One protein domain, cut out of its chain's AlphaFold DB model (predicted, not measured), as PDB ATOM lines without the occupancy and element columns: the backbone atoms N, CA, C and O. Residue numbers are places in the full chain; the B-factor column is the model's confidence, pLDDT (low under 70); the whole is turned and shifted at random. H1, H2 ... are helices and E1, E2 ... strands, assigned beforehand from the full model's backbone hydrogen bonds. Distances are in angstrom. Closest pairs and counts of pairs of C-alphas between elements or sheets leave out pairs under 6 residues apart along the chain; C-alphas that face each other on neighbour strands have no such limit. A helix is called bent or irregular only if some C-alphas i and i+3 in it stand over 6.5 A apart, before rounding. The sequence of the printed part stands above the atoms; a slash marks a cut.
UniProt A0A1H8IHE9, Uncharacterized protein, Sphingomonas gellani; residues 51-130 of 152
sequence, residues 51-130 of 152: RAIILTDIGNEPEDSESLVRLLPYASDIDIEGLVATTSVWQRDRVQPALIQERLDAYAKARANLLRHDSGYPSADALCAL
ATOM      1  N   ARG A  51    -153.795 -25.342  60.729       91.94
ATOM      2  CA  ARG A  51    -153.314 -26.421  61.605       91.94
ATOM      3  C   ARG A  51    -154.469 -27.345  61.984       91.94
ATOM      4  O   ARG A  51    -155.496 -26.865  62.461       91.94
ATOM      5  N   ALA A  52    -154.305 -28.652  61.791       89.12
ATOM      6  CA  ALA A  52    -155.378 -29.636  61.938       89.12
ATOM      7  C   ALA A  52    -154.973 -30.847  62.792       89.12
ATOM      8  O   ALA A  52    -153.895 -31.412  62.628       89.12
ATOM      9  N   ILE A  53    -155.877 -31.296  63.663       93.00
ATOM     10  CA  ILE A  53    -155.789 -32.584  64.364       93.00
ATOM     11  C   ILE A  53    -156.996 -33.400  63.920       93.00
ATOM     12  O   ILE A  53    -158.128 -32.931  64.037       93.00
ATOM     13  N   ILE A  54    -156.760 -34.606  63.412       92.00
ATOM     14  CA  ILE A  54    -157.808 -35.485  62.895       92.00
ATOM     15  C   ILE A  54    -158.087 -36.585  63.913       92.00
ATOM     16  O   ILE A  54    -157.170 -37.288  64.344       92.00
ATOM     17  N   LEU A  55    -159.360 -36.734  64.273       92.81
ATOM     18  CA  LEU A  55    -159.883 -37.838  65.072       92.81
ATOM     19  C   LEU A  55    -160.778 -38.680  64.153       92.81
ATOM     20  O   LEU A  55    -161.634 -38.113  63.480       92.81
ATOM     21  N   THR A  56    -160.578 -39.996  64.105       90.00
ATOM     22  CA  THR A  56    -161.358 -40.918  63.251       90.00
ATOM     23  C   THR A  56    -161.516 -42.279  63.926       90.00
ATOM     24  O   THR A  56    -160.554 -42.798  64.495       90.00
ATOM     25  N   ASP A  57    -162.705 -42.880  63.867       91.56
ATOM     26  CA  ASP A  57    -162.966 -44.265  64.287       91.56
ATOM     27  C   ASP A  57    -162.759 -45.280  63.148       91.56
ATOM     28  O   ASP A  57    -163.453 -46.292  63.035       91.56
ATOM     29  N   ILE A  58    -161.728 -45.006  62.338       86.94
ATOM     30  CA  ILE A  58    -161.328 -45.731  61.134       86.94
ATOM     31  C   ILE A  58    -161.511 -47.249  61.220       86.94
ATOM     32  O   ILE A  58    -161.028 -47.931  62.128       86.94
ATOM     33  N   GLY A  59    -162.202 -47.791  60.216       87.50
ATOM     34  CA  GLY A  59    -162.590 -49.199  60.177       87.50
ATOM     35  C   GLY A  59    -163.803 -49.516  61.055       87.50
ATOM     36  O   GLY A  59    -164.001 -50.678  61.431       87.50
ATOM     37  N   ASN A  60    -164.590 -48.508  61.439       90.12
ATOM     38  CA  ASN A  60    -166.026 -48.669  61.645       90.12
ATOM     39  C   ASN A  60    -166.729 -48.753  60.286       90.12
ATOM     40  O   ASN A  60    -167.333 -49.774  59.964       90.12
ATOM     41  N   GLU A  61    -166.542 -47.717  59.471       91.06
ATOM     42  CA  GLU A  61    -167.173 -47.528  58.167       91.06
ATOM     43  C   GLU A  61    -166.097 -47.228  57.087       91.06
ATOM     44  O   GLU A  61    -164.949 -46.893  57.421       91.06
ATOM     45  N   PRO A  62    -166.376 -47.450  55.785       91.06
ATOM     46  CA  PRO A  62    -165.373 -47.291  54.727       91.06
ATOM     47  C   PRO A  62    -164.948 -45.831  54.493       91.06
ATOM     48  O   PRO A  62    -163.784 -45.584  54.164       91.06
ATOM     49  N   GLU A  63    -165.832 -44.854  54.700       94.56
ATOM     50  CA  GLU A  63    -165.577 -43.442  54.403       94.56
ATOM     51  C   GLU A  63    -164.511 -42.795  55.299       94.56
ATOM     52  O   GLU A  63    -163.856 -41.850  54.862       94.56
ATOM     53  N   ASP A  64    -164.232 -43.324  56.495       93.56
ATOM     54  CA  ASP A  64    -163.055 -42.929  57.287       93.56
ATOM     55  C   ASP A  64    -161.751 -43.176  56.514       93.56
ATOM     56  O   ASP A  64    -160.820 -42.367  56.522       93.56
ATOM     57  N   SER A  65    -161.675 -44.312  55.812       94.12
ATOM     58  CA  SER A  65    -160.507 -44.649  54.995       94.12
ATOM     59  C   SER A  65    -160.420 -43.756  53.765       94.12
ATOM     60  O   SER A  65    -159.333 -43.293  53.422       94.12
ATOM     61  N   GLU A  66    -161.548 -43.512  53.100       96.50
ATOM     62  CA  GLU A  66    -161.610 -42.708  51.876       96.50
ATOM     63  C   GLU A  66    -161.347 -41.223  52.150       96.50
ATOM     64  O   GLU A  66    -160.605 -40.576  51.411       96.50
ATOM     65  N   SER A  67    -161.886 -40.688  53.247       96.62
ATOM     66  CA  SER A  67    -161.647 -39.312  53.689       96.62
ATOM     67  C   SER A  67    -160.198 -39.094  54.130       96.62
ATOM     68  O   SER A  67    -159.614 -38.075  53.760       96.62
ATOM     69  N   LEU A  68    -159.563 -40.065  54.800       95.06
ATOM     70  CA  LEU A  68    -158.126 -40.020  55.091       95.06
ATOM     71  C   LEU A  68    -157.278 -40.077  53.807       95.06
ATOM     72  O   LEU A  68    -156.356 -39.278  53.648       95.06
ATOM     73  N   VAL A  69    -157.608 -40.956  52.853       96.19
ATOM     74  CA  VAL A  69    -156.937 -41.001  51.536       96.19
ATOM     75  C   VAL A  69    -157.121 -39.687  50.770       96.19
ATOM     76  O   VAL A  69    -156.182 -39.231  50.121       96.19
ATOM     77  N   ARG A  70    -158.287 -39.041  50.878       96.50
ATOM     78  CA  ARG A  70    -158.560 -37.718  50.296       96.50
ATOM     79  C   ARG A  70    -157.816 -36.586  51.011       96.50
ATOM     80  O   ARG A  70    -157.481 -35.609  50.351       96.50
ATOM     81  N   LEU A  71    -157.561 -36.695  52.315       96.12
ATOM     82  CA  LEU A  71    -156.850 -35.684  53.106       96.12
ATOM     83  C   LEU A  71    -155.351 -35.630  52.784       96.12
ATOM     84  O   LEU A  71    -154.789 -34.542  52.705       96.12
ATOM     85  N   LEU A  72    -154.692 -36.778  52.614       95.50
ATOM     86  CA  LEU A  72    -153.228 -36.844  52.480       95.50
ATOM     87  C   LEU A  72    -152.664 -36.040  51.276       95.50
ATOM     88  O   LEU A  72    -151.622 -35.403  51.438       95.50
ATOM     89  N   PRO A  73    -153.341 -35.954  50.112       95.69
ATOM     90  CA  PRO A  73    -153.004 -35.019  49.032       95.69
ATOM     91  C   PRO A  73    -153.174 -33.520  49.341       95.69
ATOM     92  O   PRO A  73    -152.789 -32.715  48.509       95.69
ATOM     93  N   TYR A  74    -153.718 -33.125  50.494       95.75
ATOM     94  CA  TYR A  74    -153.745 -31.725  50.958       95.75
ATOM     95  C   TYR A  74    -152.704 -31.441  52.053       95.75
ATOM     96  O   TYR A  74    -152.658 -30.340  52.593       95.75
ATOM     97  N   ALA A  75    -151.839 -32.408  52.387       94.44
ATOM     98  CA  ALA A  75    -150.813 -32.244  53.420       94.44
ATOM     99  C   ALA A  75    -149.685 -31.253  53.043       94.44
ATOM    100  O   ALA A  75    -148.809 -31.006  53.864       94.44
ATOM    101  N   SER A  76    -149.683 -30.698  51.822       94.94
ATOM    102  CA  SER A  76    -148.873 -29.529  51.446       94.94
ATOM    103  C   SER A  76    -149.454 -28.205  51.952       94.94
ATOM    104  O   SER A  76    -148.691 -27.283  52.226       94.94
ATOM    105  N   ASP A  77    -150.784 -28.126  52.086       93.69
ATOM    106  CA  ASP A  77    -151.547 -26.888  52.318       93.69
ATOM    107  C   ASP A  77    -152.110 -26.811  53.754       93.69
ATOM    108  O   ASP A  77    -152.585 -25.764  54.205       93.69
ATOM    109  N   ILE A  78    -152.104 -27.947  54.459       92.75
ATOM    110  CA  ILE A  78    -152.653 -28.140  55.803       92.75
ATOM    111  C   ILE A  78    -151.563 -28.729  56.700       92.75
ATOM    112  O   ILE A  78    -151.067 -29.831  56.457       92.75
ATOM    113  N   ASP A  79    -151.262 -28.033  57.793       91.69
ATOM    114  CA  ASP A  79    -150.330 -28.496  58.817       91.69
ATOM    115  C   ASP A  79    -151.037 -29.530  59.710       91.69
ATOM    116  O   ASP A  79    -151.654 -29.205  60.730       91.69
ATOM    117  N   ILE A  80    -150.981 -30.799  59.305       91.81
ATOM    118  CA  ILE A  80    -151.480 -31.921  60.107       91.81
ATOM    119  C   ILE A  80    -150.582 -32.070  61.346       91.81
ATOM    120  O   ILE A  80    -149.382 -32.302  61.225       91.81
ATOM    121  N   GLU A  81    -151.164 -31.968  62.541       89.38
ATOM    122  CA  GLU A  81    -150.472 -32.076  63.838       89.38
ATOM    123  C   GLU A  81    -150.788 -33.369  64.605       89.38
ATOM    124  O   GLU A  81    -150.192 -33.639  65.649       89.38
ATOM    125  N   GLY A  82    -151.742 -34.167  64.123       87.94
ATOM    126  CA  GLY A  82    -152.152 -35.411  64.764       87.94
ATOM    127  C   GLY A  82    -153.124 -36.215  63.910       87.94
ATOM    128  O   GLY A  82    -154.060 -35.653  63.341       87.94
ATOM    129  N   LEU A  83    -152.913 -37.531  63.861       89.94
ATOM    130  CA  LEU A  83    -153.826 -38.512  63.270       89.94
ATOM    131  C   LEU A  83    -154.169 -39.539  64.357       89.94
ATOM    132  O   LEU A  83    -153.368 -40.421  64.664       89.94
ATOM    133  N   VAL A  84    -155.332 -39.395  64.991       87.94
ATOM    134  CA  VAL A  84    -155.694 -40.159  66.193       87.94
ATOM    135  C   VAL A  84    -156.854 -41.102  65.886       87.94
ATOM    136  O   VAL A  84    -157.961 -40.664  65.577       87.94
ATOM    137  N   ALA A  85    -156.604 -42.405  66.023       89.06
ATOM    138  CA  ALA A  85    -157.665 -43.403  66.022       89.06
ATOM    139  C   ALA A  85    -158.466 -43.300  67.334       89.06
ATOM    140  O   ALA A  85    -157.889 -43.416  68.417       89.06
ATOM    141  N   THR A  86    -159.775 -43.080  67.235       88.81
ATOM    142  CA  THR A  86    -160.705 -42.925  68.365       88.81
ATOM    143  C   THR A  86    -161.807 -43.987  68.328       88.81
ATOM    144  O   THR A  86    -161.903 -44.772  67.389       88.81
ATOM    145  N   THR A  87    -162.619 -44.034  69.379       86.62
ATOM    146  CA  THR A  87    -163.877 -44.784  69.444       86.62
ATOM    147  C   THR A  87    -165.060 -43.882  69.076       86.62
ATOM    148  O   THR A  87    -164.966 -42.654  69.149       86.62
ATOM    149  N   SER A  88    -166.194 -44.491  68.725       85.06
ATOM    150  CA  SER A  88    -167.463 -43.808  68.434       85.06
ATOM    151  C   SER A  88    -168.663 -44.508  69.081       85.06
ATOM    152  O   SER A  88    -168.531 -45.479  69.831       85.06
ATOM    153  N   VAL A  89    -169.877 -44.022  68.791       87.38
ATOM    154  CA  VAL A  89    -171.120 -44.692  69.211       87.38
ATOM    155  C   VAL A  89    -171.359 -46.019  68.487       87.38
ATOM    156  O   VAL A  89    -172.160 -46.820  68.966       87.38
ATOM    157  N   TRP A  90    -170.674 -46.283  67.376       84.69
ATOM    158  CA  TRP A  90    -170.764 -47.544  66.638       84.69
ATOM    159  C   TRP A  90    -169.533 -48.426  66.898       84.69
ATOM    160  O   TRP A  90    -169.681 -49.628  67.116       84.69
ATOM    161  N   GLN A  91    -168.352 -47.819  67.063       81.69
ATOM    162  CA  GLN A  91    -167.102 -48.484  67.435       81.69
ATOM    163  C   GLN A  91    -166.670 -48.132  68.870       81.69
ATOM    164  O   GLN A  91    -165.774 -47.320  69.081       81.69
ATOM    165  N   ARG A  92    -167.315 -48.731  69.880       82.81
ATOM    166  CA  ARG A  92    -167.154 -48.325  71.296       82.81
ATOM    167  C   ARG A  92    -165.864 -48.784  71.982       82.81
ATOM    168  O   ARG A  92    -165.311 -48.029  72.772       82.81
ATOM    169  N   ASP A  93    -165.421 -50.014  71.718       86.06
ATOM    170  CA  ASP A  93    -164.457 -50.729  72.577       86.06
ATOM    171  C   ASP A  93    -163.119 -51.059  71.883       86.06
ATOM    172  O   ASP A  93    -162.304 -51.813  72.417       86.06
ATOM    173  N   ARG A  94    -162.882 -50.530  70.675       82.94
ATOM    174  CA  ARG A  94    -161.649 -50.756  69.901       82.94
ATOM    175  C   ARG A  94    -161.216 -49.497  69.152       82.94
ATOM    176  O   ARG A  94    -162.057 -48.700  68.760       82.94
ATOM    177  N   VAL A  95    -159.916 -49.383  68.897       86.12
ATOM    178  CA  VAL A  95    -159.315 -48.393  67.988       86.12
ATOM    179  C   VAL A  95    -158.398 -49.117  67.007       86.12
ATOM    180  O   VAL A  95    -157.809 -50.141  67.361       86.12
ATOM    181  N   GLN A  96    -158.258 -48.609  65.780       85.44
ATOM    182  CA  GLN A  96    -157.505 -49.285  64.711       85.44
ATOM    183  C   GLN A  96    -156.398 -48.396  64.103       85.44
ATOM    184  O   GLN A  96    -156.398 -48.138  62.900       85.44
ATOM    185  N   PRO A  97    -155.398 -47.946  64.894       87.62
ATOM    186  CA  PRO A  97    -154.313 -47.087  64.400       87.62
ATOM    187  C   PRO A  97    -153.463 -47.740  63.296       87.62
ATOM    188  O   PRO A  97    -152.861 -47.029  62.494       87.62
ATOM    189  N   ALA A  98    -153.452 -49.075  63.201       86.75
ATOM    190  CA  ALA A  98    -152.810 -49.802  62.104       86.75
ATOM    191  C   ALA A  98    -153.408 -49.454  60.726       86.75
ATOM    192  O   ALA A  98    -152.669 -49.385  59.747       86.75
ATOM    193  N   LEU A  99    -154.713 -49.156  60.649       90.00
ATOM    194  CA  LEU A  99    -155.337 -48.719  59.398       90.00
ATOM    195  C   LEU A  99    -154.816 -47.342  58.972       90.00
ATOM    196  O   LEU A  99    -154.612 -47.131  57.783       90.00
ATOM    197  N   ILE A 100    -154.529 -46.436  59.919       90.75
ATOM    198  CA  ILE A 100    -153.891 -45.142  59.620       90.75
ATOM    199  C   ILE A 100    -152.496 -45.378  59.028       90.75
ATOM    200  O   ILE A 100    -152.197 -44.815  57.976       90.75
ATOM    201  N   GLN A 101    -151.681 -46.254  59.636       90.50
ATOM    202  CA  GLN A 101    -150.354 -46.606  59.102       90.50
ATOM    203  C   GLN A 101    -150.441 -47.131  57.665       90.50
ATOM    204  O   GLN A 101    -149.728 -46.646  56.798       90.50
ATOM    205  N   GLU A 102    -151.383 -48.032  57.378       93.88
ATOM    206  CA  GLU A 102    -151.586 -48.580  56.030       93.88
ATOM    207  C   GLU A 102    -151.869 -47.484  54.974       93.88
ATOM    208  O   GLU A 102    -151.367 -47.555  53.849       93.88
ATOM    209  N   ARG A 103    -152.624 -46.426  55.328       94.75
ATOM    210  CA  ARG A 103    -152.872 -45.281  54.422       94.75
ATOM    211  C   ARG A 103    -151.631 -44.390  54.296       94.75
ATOM    212  O   ARG A 103    -151.374 -43.880  53.207       94.75
ATOM    213  N   LEU A 104    -150.834 -44.238  55.356       94.00
ATOM    214  CA  LEU A 104    -149.555 -43.515  55.310       94.00
ATOM    215  C   LEU A 104    -148.503 -44.254  54.463       94.00
ATOM    216  O   LEU A 104    -147.819 -43.617  53.663       94.00
ATOM    217  N   ASP A 105    -148.450 -45.586  54.525       94.56
ATOM    218  CA  ASP A 105    -147.624 -46.436  53.653       94.56
ATOM    219  C   ASP A 105    -148.063 -46.353  52.182       94.56
ATOM    220  O   ASP A 105    -147.238 -46.400  51.262       94.56
ATOM    221  N   ALA A 106    -149.369 -46.236  51.924       95.94
ATOM    222  CA  ALA A 106    -149.895 -45.988  50.584       95.94
ATOM    223  C   ALA A 106    -149.505 -44.585  50.080       95.94
ATOM    224  O   ALA A 106    -149.018 -44.445  48.953       95.94
ATOM    225  N   TYR A 107    -149.625 -43.560  50.929       96.25
ATOM    226  CA  TYR A 107    -149.160 -42.205  50.636       96.25
ATOM    227  C   TYR A 107    -147.648 -42.153  50.374       96.25
ATOM    228  O   TYR A 107    -147.232 -41.503  49.418       96.25
ATOM    229  N   ALA A 108    -146.824 -42.892  51.125       96.25
ATOM    230  CA  ALA A 108    -145.376 -42.968  50.916       96.25
ATOM    231  C   ALA A 108    -145.018 -43.365  49.471       96.25
ATOM    232  O   ALA A 108    -144.143 -42.755  48.853       96.25
ATOM    233  N   LYS A 109    -145.751 -44.337  48.907       97.12
ATOM    234  CA  LYS A 109    -145.599 -44.807  47.518       97.12
ATOM    235  C   LYS A 109    -146.024 -43.740  46.500       97.12
ATOM    236  O   LYS A 109    -145.393 -43.603  45.456       97.12
ATOM    237  N   ALA A 110    -147.067 -42.963  46.801       96.69
ATOM    238  CA  ALA A 110    -147.559 -41.884  45.939       96.69
ATOM    239  C   ALA A 110    -146.729 -40.587  46.035       96.69
ATOM    240  O   ALA A 110    -146.659 -39.827  45.065       96.69
ATOM    241  N   ARG A 111    -146.069 -40.333  47.174       96.62
ATOM    242  CA  ARG A 111    -145.387 -39.070  47.499       96.62
ATOM    243  C   ARG A 111    -144.352 -38.644  46.459       96.62
ATOM    244  O   ARG A 111    -144.246 -37.457  46.169       96.62
ATOM    245  N   ALA A 112    -143.626 -39.586  45.858       96.44
ATOM    246  CA  ALA A 112    -142.657 -39.283  44.800       96.44
ATOM    247  C   ALA A 112    -143.297 -38.593  43.576       96.44
ATOM    248  O   ALA A 112    -142.656 -37.762  42.939       96.44
ATOM    249  N   ASN A 113    -144.566 -38.893  43.273       97.81
ATOM    250  CA  ASN A 113    -145.324 -38.187  42.242       97.81
ATOM    251  C   ASN A 113    -145.870 -36.851  42.756       97.81
ATOM    252  O   ASN A 113    -145.747 -35.854  42.053       97.81
ATOM    253  N   LEU A 114    -146.411 -36.803  43.980       97.00
ATOM    254  CA  LEU A 114    -146.939 -35.571  44.588       97.00
ATOM    255  C   LEU A 114    -145.875 -34.459  44.680       97.00
ATOM    256  O   LEU A 114    -146.155 -33.310  44.345       97.00
ATOM    257  N   LEU A 115    -144.626 -34.818  44.998       97.00
ATOM    258  CA  LEU A 115    -143.479 -33.898  45.031       97.00
ATOM    259  C   LEU A 115    -143.141 -33.237  43.684       97.00
ATOM    260  O   LEU A 115    -142.406 -32.254  43.651       97.00
ATOM    261  N   ARG A 116    -143.667 -33.754  42.565       97.31
ATOM    262  CA  ARG A 116    -143.541 -33.124  41.238       97.31
ATOM    263  C   ARG A 116    -144.523 -31.965  41.043       97.31
ATOM    264  O   ARG A 116    -144.369 -31.218  40.083       97.31
ATOM    265  N   HIS A 117    -145.526 -31.853  41.915       95.88
ATOM    266  CA  HIS A 117    -146.554 -30.816  41.897       95.88
ATOM    267  C   HIS A 117    -146.325 -29.769  42.995       95.88
ATOM    268  O   HIS A 117    -146.450 -28.583  42.709       95.88
ATOM    269  N   ASP A 118    -145.919 -30.181  44.204       95.00
ATOM    270  CA  ASP A 118    -145.421 -29.264  45.241       95.00
ATOM    271  C   ASP A 118    -144.296 -29.899  46.078       95.00
ATOM    272  O   ASP A 118    -144.372 -31.034  46.530       95.00
ATOM    273  N   SER A 119    -143.251 -29.125  46.348       94.38
ATOM    274  CA  SER A 119    -142.218 -29.404  47.351       94.38
ATOM    275  C   SER A 119    -142.726 -29.549  48.798       94.38
ATOM    276  O   SER A 119    -142.028 -30.143  49.618       94.38
ATOM    277  N   GLY A 120    -143.896 -28.986  49.128       92.81
ATOM    278  CA  GLY A 120    -144.427 -28.868  50.492       92.81
ATOM    279  C   GLY A 120    -144.861 -30.179  51.156       92.81
ATOM    280  O   GLY A 120    -145.018 -30.211  52.372       92.81
ATOM    281  N   TYR A 121    -145.024 -31.269  50.400       95.69
ATOM    282  CA  TYR A 121    -145.540 -32.533  50.935       95.69
ATOM    283  C   TYR A 121    -144.632 -33.154  52.021       95.69
ATOM    284  O   TYR A 121    -143.491 -33.541  51.719       95.69
ATOM    285  N   PRO A 122    -145.123 -33.368  53.260       94.50
ATOM    286  CA  PRO A 122    -144.347 -33.958  54.353       94.50
ATOM    287  C   PRO A 122    -143.949 -35.404  54.040       94.50
ATOM    288  O   PRO A 122    -144.600 -36.079  53.234       94.50
ATOM    289  N   SER A 123    -142.866 -35.899  54.650       94.44
ATOM    290  CA  SER A 123    -142.499 -37.318  54.539       94.44
ATOM    291  C   SER A 123    -143.544 -38.207  55.214       94.44
ATOM    292  O   SER A 123    -144.226 -37.782  56.146       94.44
ATOM    293  N   ALA A 124    -143.655 -39.456  54.755       89.06
ATOM    294  CA  ALA A 124    -144.496 -40.439  55.431       89.06
ATOM    295  C   ALA A 124    -144.046 -40.614  56.888       89.06
ATOM    296  O   ALA A 124    -144.879 -40.516  57.774       89.06
ATOM    297  N   ASP A 125    -142.736 -40.699  57.152       88.25
ATOM    298  CA  ASP A 125    -142.182 -40.778  58.513       88.25
ATOM    299  C   ASP A 125    -142.604 -39.601  59.408       88.25
ATOM    300  O   ASP A 125    -142.894 -39.794  60.588       88.25
ATOM    301  N   ALA A 126    -142.679 -38.381  58.857       88.12
ATOM    302  CA  ALA A 126    -143.139 -37.211  59.601       88.12
ATOM    303  C   ALA A 126    -144.624 -37.318  59.970       88.12
ATOM    304  O   ALA A 126    -144.993 -36.928  61.071       88.12
ATOM    305  N   LEU A 127    -145.463 -37.890  59.097       86.38
ATOM    306  CA  LEU A 127    -146.872 -38.166  59.394       86.38
ATOM    307  C   LEU A 127    -147.042 -39.374  60.337       86.38
ATOM    308  O   LEU A 127    -147.874 -39.331  61.242       86.38
ATOM    309  N   CYS A 128    -146.228 -40.424  60.195       82.12
ATOM    310  CA  CYS A 128    -146.223 -41.588  61.086       82.12
ATOM    311  C   CYS A 128    -145.760 -41.219  62.503       82.12
ATOM    312  O   CYS A 128    -146.257 -41.775  63.475       82.12
ATOM    313  N   ALA A 129    -144.883 -40.222  62.661       78.38
ATOM    314  CA  ALA A 129    -144.538 -39.668  63.972       78.38
ATOM    315  C   ALA A 129    -145.721 -38.962  64.678       78.38
ATOM    316  O   ALA A 129    -145.672 -38.750  65.891       78.38
ATOM    317  N   LEU A 130    -146.781 -38.603  63.939       75.69
ATOM    318  CA  LEU A 130    -148.019 -38.011  64.464       75.69
ATOM    319  C   LEU A 130    -149.130 -39.050  64.658       75.69
ATOM    320  O   LEU A 130    -149.951 -38.915  65.568       75.69
TER     321      LEU A 130
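Overview. This is residues 51 to 130 of the 152 residues of an uncharacterized protein of Sphingomonas gellani (UniProt A0A1H8IHE9). Two parallel strands, E1 and E2, form a small sheet joined through helix H1, while the long helix H2 packs beside H1 and meets the end of E2 with its first residues. The short helix H3 packs on H2, and the link of residues 86 to 96 lies at one end of the long axis. The 80 printed residues hold two named strands and three named helices, in the order E1, H1, E2, H2, H3, of the mixed class. The whole is compact, with a radius of gyration of the C-alphas of 12.8 A, yet elongated, spanning 41 by 23 by 19 A.

Along the chain. E1 is residues 51 to 56, 16.7 A long, beginning at C-alpha 51 (-153.314, -26.421, 61.605). E2 is residues 78 to 85, 19.0 A, and bends by 63 degrees at residue 81. H1 is residues 62 to 74, 19.8 A. H2 is residues 97 to 114, 24.1 A, with a kink of 36 degrees near residue 108; it is only just irregular, C-alphas 109 and 112 being 6.8 A apart. H3 is residues 124 to 128, 6.0 A, ending at C-alpha 128 (-146.223, -41.588, 61.086).

Arrangement. E1 and E2 are parallel at 23 degrees, with N 52 and O 79 at 2.9 A. E1, H1 and E2 make a strand-helix-strand unit, two parallel neighbours with a helix between, its crossover right-handed. H1 touches H2, closest C-alphas Val 69 and Arg 103 at 6.6 A, the same way at a steep tilt of 37 degrees, only just past shallow. H2 touches H3 with residues 101 to 108 alone, closest C-alphas Ala 108 and Ala 124 at 5.2 A. H1 and H3 are apart. Every O i to N i+4 pair is within hydrogen-bond range in H3, 7 of 9 in H1 and 12 of 14 in H2.

Size, cuts and confidence. The C-alphas farthest apart, of Asp 93 and Arg 116, are 41.6 A apart. The printed part has no cut, and E2 to H2 is a long link. No printed residue is under 70 in pLDDT.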